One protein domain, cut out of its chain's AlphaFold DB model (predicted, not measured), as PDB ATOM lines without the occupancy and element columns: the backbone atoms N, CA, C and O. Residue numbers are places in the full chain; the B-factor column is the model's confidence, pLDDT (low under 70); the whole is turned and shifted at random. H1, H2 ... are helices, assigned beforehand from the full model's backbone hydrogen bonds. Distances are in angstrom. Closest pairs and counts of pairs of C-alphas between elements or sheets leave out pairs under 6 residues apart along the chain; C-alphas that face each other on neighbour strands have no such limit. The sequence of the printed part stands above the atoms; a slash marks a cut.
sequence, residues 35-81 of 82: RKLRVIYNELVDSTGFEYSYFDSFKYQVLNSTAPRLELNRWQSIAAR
ATOM      1  N   ARG A  35     159.894 142.168 173.368       89.50
ATOM      2  CA  ARG A  35     158.799 141.200 173.497       89.50
ATOM      3  C   ARG A  35     158.819 140.182 172.358       89.50
ATOM      4  O   ARG A  35     158.659 138.995 172.606       89.50
ATOM      5  N   LYS A  36     159.054 140.633 171.124       88.50
ATOM      6  CA  LYS A  36     159.127 139.754 169.950       88.50
ATOM      7  C   LYS A  36     160.328 138.809 170.019       88.50
ATOM      8  O   LYS A  36     160.167 137.625 169.747       88.50
ATOM      9  N   LEU A  37     161.497 139.307 170.429       90.69
ATOM     10  CA  LEU A  37     162.671 138.461 170.673       90.69
ATOM     11  C   LEU A  37     162.382 137.393 171.730       90.69
ATOM     12  O   LEU A  37     162.753 136.241 171.542       90.69
ATOM     13  N   ARG A  38     161.691 137.764 172.816       92.75
ATOM     14  CA  ARG A  38     161.324 136.829 173.885       92.75
ATOM     15  C   ARG A  38     160.425 135.702 173.381       92.75
ATOM     16  O   ARG A  38     160.677 134.551 173.703       92.75
ATOM     17  N   VAL A  39     159.408 136.040 172.585       92.62
ATOM     18  CA  VAL A  39     158.498 135.048 171.991       92.62
ATOM     19  C   VAL A  39     159.281 134.082 171.107       92.62
ATOM     20  O   VAL A  39     159.214 132.885 171.333       92.62
ATOM     21  N   ILE A  40     160.091 134.594 170.174       92.62
ATOM     22  CA  ILE A  40     160.906 133.752 169.283       92.62
ATOM     23  C   ILE A  40     161.832 132.830 170.084       92.62
ATOM     24  O   ILE A  40     161.936 131.655 169.765       92.62
ATOM     25  N   TYR A  41     162.492 133.342 171.125       94.38
ATOM     26  CA  TYR A  41     163.353 132.525 171.979       94.38
ATOM     27  C   TYR A  41     162.577 131.414 172.692       94.38
ATOM     28  O   TYR A  41     163.032 130.280 172.688       94.38
ATOM     29  N   ASN A  42     161.409 131.711 173.264       93.62
ATOM     30  CA  ASN A  42     160.607 130.707 173.964       93.62
ATOM     31  C   ASN A  42     160.122 129.588 173.025       93.62
ATOM     32  O   ASN A  42     160.109 128.435 173.427       93.62
ATOM     33  N   GLU A  43     159.790 129.902 171.770       92.56
ATOM     34  CA  GLU A  43     159.432 128.883 170.765       92.56
ATOM     35  C   GLU A  43     160.622 127.989 170.371       92.56
ATOM     36  O   GLU A  43     160.458 126.871 169.884       92.56
ATOM     37  N   LEU A  44     161.846 128.495 170.539       91.62
ATOM     38  CA  LEU A  44     163.066 127.818 170.114       91.62
ATOM     39  C   LEU A  44     163.827 127.160 171.265       91.62
ATOM     40  O   LEU A  44     164.584 126.239 171.002       91.62
ATOM     41  N   VAL A  45     163.664 127.579 172.518       93.06
ATOM     42  CA  VAL A  45     164.473 127.060 173.637       93.06
ATOM     43  C   VAL A  45     164.238 125.571 173.889       93.06
ATOM     44  O   VAL A  45     165.186 124.839 174.155       93.06
ATOM     45  N   ASP A  46     163.006 125.109 173.685       85.81
ATOM     46  CA  ASP A  46     162.631 123.699 173.839       85.81
ATOM     47  C   ASP A  46     162.896 122.876 172.562       85.81
ATOM     48  O   ASP A  46     162.605 121.682 172.479       85.81
ATOM     49  N   SER A  47     163.477 123.503 171.537       85.06
ATOM     50  CA  SER A  47     163.864 122.849 170.295       85.06
ATOM     51  C   SER A  47     165.103 121.977 170.449       85.06
ATOM     52  O   SER A  47     166.185 122.460 170.787       85.06
ATOM     53  N   THR A  48     165.038 120.761 169.908       79.81
ATOM     54  CA  THR A  48     166.241 120.024 169.505       79.81
ATOM     55  C   THR A  48     167.057 120.820 168.476       79.81
ATOM     56  O   THR A  48     166.581 121.146 167.389       79.81
ATOM     57  N   GLY A  49     168.294 121.182 168.836       80.31
ATOM     58  CA  GLY A  49     169.242 121.877 167.954       80.31
ATOM     59  C   GLY A  49     169.246 123.408 168.036       80.31
ATOM     60  O   GLY A  49     169.890 124.041 167.202       80.31
ATOM     61  N   PHE A  50     168.556 124.018 169.005       90.12
ATOM     62  CA  PHE A  50     168.736 125.443 169.283       90.12
ATOM     63  C   PHE A  50     169.971 125.669 170.160       90.12
ATOM     64  O   PHE A  50     170.159 125.008 171.177       90.12
ATOM     65  N   GLU A  51     170.837 126.588 169.737       90.38
ATOM     66  CA  GLU A  51     172.196 126.736 170.278       90.38
ATOM     67  C   GLU A  51     172.291 127.648 171.512       90.38
ATOM     68  O   GLU A  51     173.326 127.679 172.177       90.38
ATOM     69  N   TYR A  52     171.222 128.373 171.853       92.19
ATOM     70  CA  TYR A  52     171.238 129.344 172.947       92.19
ATOM     71  C   TYR A  52     170.454 128.857 174.164       92.19
ATOM     72  O   TYR A  52     169.224 128.890 174.184       92.19
ATOM     73  N   SER A  53     171.168 128.505 175.236       90.75
ATOM     74  CA  SER A  53     170.557 128.125 176.519       90.75
ATOM     75  C   SER A  53     169.913 129.297 177.261       90.75
ATOM     76  O   SER A  53     169.023 129.080 178.074       90.75
ATOM     77  N   TYR A  54     170.325 130.539 176.981       92.88
ATOM     78  CA  TYR A  54     169.855 131.731 177.692       92.88
ATOM     79  C   TYR A  54     169.368 132.819 176.736       92.88
ATOM     80  O   TYR A  54     169.966 133.068 175.685       92.88
ATOM     81  N   PHE A  55     168.317 133.530 177.153       92.25
ATOM     82  CA  PHE A  55     167.745 134.634 176.382       92.25
ATOM     83  C   PHE A  55     168.767 135.742 176.097       92.25
ATOM     84  O   PHE A  55     168.775 136.290 174.997       92.25
ATOM     85  N   ASP A  56     169.648 136.067 177.048       91.06
ATOM     86  CA  ASP A  56     170.641 137.127 176.854       91.06
ATOM     87  C   ASP A  56     171.690 136.776 175.797       91.06
ATOM     88  O   ASP A  56     172.074 137.657 175.030       91.06
ATOM     89  N   SER A  57     172.087 135.504 175.686       91.56
ATOM     90  CA  SER A  57     172.997 135.035 174.634       91.56
ATOM     91  C   SER A  57     172.359 135.175 173.251       91.56
ATOM     92  O   SER A  57     172.965 135.743 172.344       91.56
ATOM     93  N   PHE A  58     171.098 134.752 173.114       92.12
ATOM     94  CA  PHE A  58     170.323 134.923 171.883       92.12
ATOM     95  C   PHE A  58     170.135 136.405 171.528       92.12
ATOM     96  O   PHE A  58     170.379 136.828 170.398       92.12
ATOM     97  N   LYS A  59     169.742 137.226 172.508       91.31
ATOM     98  CA  LYS A  59     169.574 138.675 172.348       91.31
ATOM     99  C   LYS A  59     170.872 139.327 171.880       91.31
ATOM    100  O   LYS A  59     170.845 140.120 170.944       91.31
ATOM    101  N   TYR A  60     171.989 139.005 172.530       90.12
ATOM    102  CA  TYR A  60     173.296 139.547 172.184       90.12
ATOM    103  C   TYR A  60     173.670 139.196 170.744       90.12
ATOM    104  O   TYR A  60     174.055 140.095 170.002       90.12
ATOM    105  N   GLN A  61     173.478 137.943 170.324       90.56
ATOM    106  CA  GLN A  61     173.741 137.537 168.946       90.56
ATOM    107  C   GLN A  61     172.914 138.353 167.943       90.56
ATOM    108  O   GLN A  61     173.466 138.956 167.025       90.56
ATOM    109  N   VAL A  62     171.590 138.398 168.122       90.00
ATOM    110  CA  VAL A  62     170.700 139.051 167.151       90.00
ATOM    111  C   VAL A  62     170.982 140.551 167.064       90.00
ATOM    112  O   VAL A  62     170.982 141.111 165.970       90.00
ATOM    113  N   LEU A  63     171.233 141.210 168.200       87.25
ATOM    114  CA  LEU A  63     171.460 142.656 168.240       87.25
ATOM    115  C   LEU A  63     172.852 143.073 167.752       87.25
ATOM    116  O   LEU A  63     172.973 144.166 167.205       87.25
ATOM    117  N   ASN A  64     173.873 142.226 167.918       87.31
ATOM    118  CA  ASN A  64     175.247 142.512 167.483       87.31
ATOM    119  C   ASN A  64     175.597 141.904 166.117       87.31
ATOM    120  O   ASN A  64     176.739 141.992 165.670       87.31
ATOM    121  N   SER A  65     174.625 141.295 165.443       86.94
ATOM    122  CA  SER A  65     174.783 140.810 164.076       86.94
ATOM    123  C   SER A  65     175.108 141.941 163.100       86.94
ATOM    124  O   SER A  65     174.620 143.062 163.238       86.94
ATOM    125  N   THR A  66     175.845 141.624 162.034       87.44
ATOM    126  CA  THR A  66     176.051 142.521 160.886       87.44
ATOM    127  C   THR A  66     174.724 142.931 160.231       87.44
ATOM    128  O   THR A  66     174.623 144.014 159.657       87.44
ATOM    129  N   ALA A  67     173.687 142.085 160.318       88.00
ATOM    130  CA  ALA A  67     172.356 142.357 159.777       88.00
ATOM    131  C   ALA A  67     171.240 141.928 160.756       88.00
ATOM    132  O   ALA A  67     170.513 140.962 160.488       88.00
ATOM    133  N   PRO A  68     171.009 142.680 161.850       86.44
ATOM    134  CA  PRO A  68     170.098 142.286 162.933       86.44
ATOM    135  C   PRO A  68     168.665 141.984 162.478       86.44
ATOM    136  O   PRO A  68     167.990 141.101 163.001       86.44
ATOM    137  N   ARG A  69     168.183 142.703 161.455       86.25
ATOM    138  CA  ARG A  69     166.819 142.535 160.928       86.25
ATOM    139  C   ARG A  69     166.673 141.257 160.111       86.25
ATOM    140  O   ARG A  69     165.640 140.596 160.199       86.25
ATOM    141  N   LEU A  70     167.700 140.915 159.335       89.19
ATOM    142  CA  LEU A  70     167.746 139.662 158.588       89.19
ATOM    143  C   LEU A  70     167.844 138.480 159.553       89.19
ATOM    144  O   LEU A  70     167.137 137.490 159.384       89.19
ATOM    145  N   GLU A  71     168.658 138.619 160.597       89.62
ATOM    146  CA  GLU A  71     168.825 137.599 161.623       89.62
ATOM    147  C   GLU A  71     167.534 137.360 162.408       89.62
ATOM    148  O   GLU A  71     167.090 136.220 162.535       89.62
ATOM    149  N   LEU A  72     166.844 138.424 162.829       89.06
ATOM    150  CA  LEU A  72     165.523 138.295 163.441       89.06
ATOM    151  C   LEU A  72     164.529 137.581 162.513       89.06
ATOM    152  O   LEU A  72     163.811 136.689 162.958       89.06
ATOM    153  N   ASN A  73     164.475 137.960 161.232       90.44
ATOM    154  CA  ASN A  73     163.570 137.336 160.263       90.44
ATOM    155  C   ASN A  73     163.885 135.848 160.070       90.44
ATOM    156  O   ASN A  73     162.962 135.040 159.947       90.44
ATOM    157  N   ARG A  74     165.171 135.475 160.074       91.62
ATOM    158  CA  ARG A  74     165.615 134.078 160.035       91.62
ATOM    159  C   ARG A  74     165.074 133.317 161.240       91.62
ATOM    160  O   ARG A  74     164.389 132.317 161.050       91.62
ATOM    161  N   TRP A  75     165.323 133.805 162.453       91.75
ATOM    162  CA  TRP A  75     164.866 133.141 163.676       91.75
ATOM    163  C   TRP A  75     163.341 133.076 163.770       91.75
ATOM    164  O   TRP A  75     162.795 132.031 164.107       91.75
ATOM    165  N   GLN A  76     162.641 134.136 163.368       91.44
ATOM    166  CA  GLN A  76     161.182 134.136 163.273       91.44
ATOM    167  C   GLN A  76     160.671 133.086 162.275       91.44
ATOM    168  O   GLN A  76     159.690 132.406 162.554       91.44
ATOM    169  N   SER A  77     161.326 132.940 161.122       92.31
ATOM    170  CA  SER A  77     160.945 131.942 160.115       92.31
ATOM    171  C   SER A  77     161.191 130.515 160.595       92.31
ATOM    172  O   SER A  77     160.454 129.616 160.210       92.31
ATOM    173  N   ILE A  78     162.225 130.292 161.412       90.25
ATOM    174  CA  ILE A  78     162.498 128.989 162.031       90.25
ATOM    175  C   ILE A  78     161.448 128.687 163.104       90.25
ATOM    176  O   ILE A  78     160.919 127.579 163.121       90.25
ATOM    177  N   ALA A  79     161.115 129.668 163.948       89.50
ATOM    178  CA  ALA A  79     160.086 129.527 164.977       89.50
ATOM    179  C   ALA A  79     158.701 129.242 164.370       89.50
ATOM    180  O   ALA A  79     158.022 128.333 164.813       89.50
ATOM    181  N   ALA A  80     158.314 129.938 163.296       88.81
ATOM    182  CA  ALA A  80     157.005 129.769 162.653       88.81
ATOM    183  C   ALA A  80     156.807 128.434 161.900       88.81
ATOM    184  O   ALA A  80     155.721 128.186 161.384       88.81
ATOM    185  N   ARG A  81     157.854 127.612 161.754       85.56
ATOM    186  CA  ARG A  81     157.789 126.290 161.097       85.56
ATOM    187  C   ARG A  81     157.519 125.144 162.075       85.56
ATOM    188  O   ARG A  81     157.525 123.991 161.648       85.56
TER     189      ARG A  81
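This is residues 35 to 81 of the 82 residues of an uncharacterized protein of Glaciecola punicea ACAM 611 (UniProt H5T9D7). Two helices, H2 and H3, make a V whose narrow end is the tight link between them, and the third helix, H1, is set crosswise at the open end of the V, touching both arms. The tip of the V, residues 64 to 69, sticks out from the rest. The printed part has 47 residues with three named helices, in the order H1, H2, H3, and no named strand; its class is all helix. It is compact, with a radius of gyration of the C-alphas of 9.7 A, and rounded, spanning 26 by 21 by 21 A.

Begin with H1, residues 35 to 45, and look at Tyr 41: its C-alpha is 6.6 A from that of Phe 55 in H2, residues 55 to 64, the closest pair where these helices touch. They run opposite ways at a steep tilt of 61 degrees. Go on to Glu 43, whose C-alpha is 5.9 A from that of Ala 79 in H3, residues 68 to 79, the closest pair where H1 and H3 touch. These two run the same way at a steep tilt of 48 degrees. H2 and H3 only just touch, and only at the corner by their link, with 3 pairs of C-alphas within 8 A; H3 does so with residues 68 to 72 alone. Their closest C-alphas, of Val 62 and Pro 68, are 5.3 A apart, and the helices run opposite ways at a steep tilt of 42 degrees. In H1, H2 and H3 every O i to N i+4 pair is within hydrogen-bond range.

Find C-alpha 35 at (158.799, 141.200, 173.497); from there H1 runs 15.2 A to C-alpha 45. H2 starts with C-alpha 55 at (167.745, 134.634, 176.382) and runs 14.1 A to C-alpha 64. H3 runs 16.3 A from C-alpha 68 to C-alpha 79 at (160.086, 129.527, 164.977).

The two C-alphas farthest apart, those of Asp 46 and Thr 66, are 26.5 A apart. The printed part has no cut; the link from H1 to H2 is short and that from H2 to H3 tight. The mean pLDDT of the printed part is 89.7, and no printed residue is under 70.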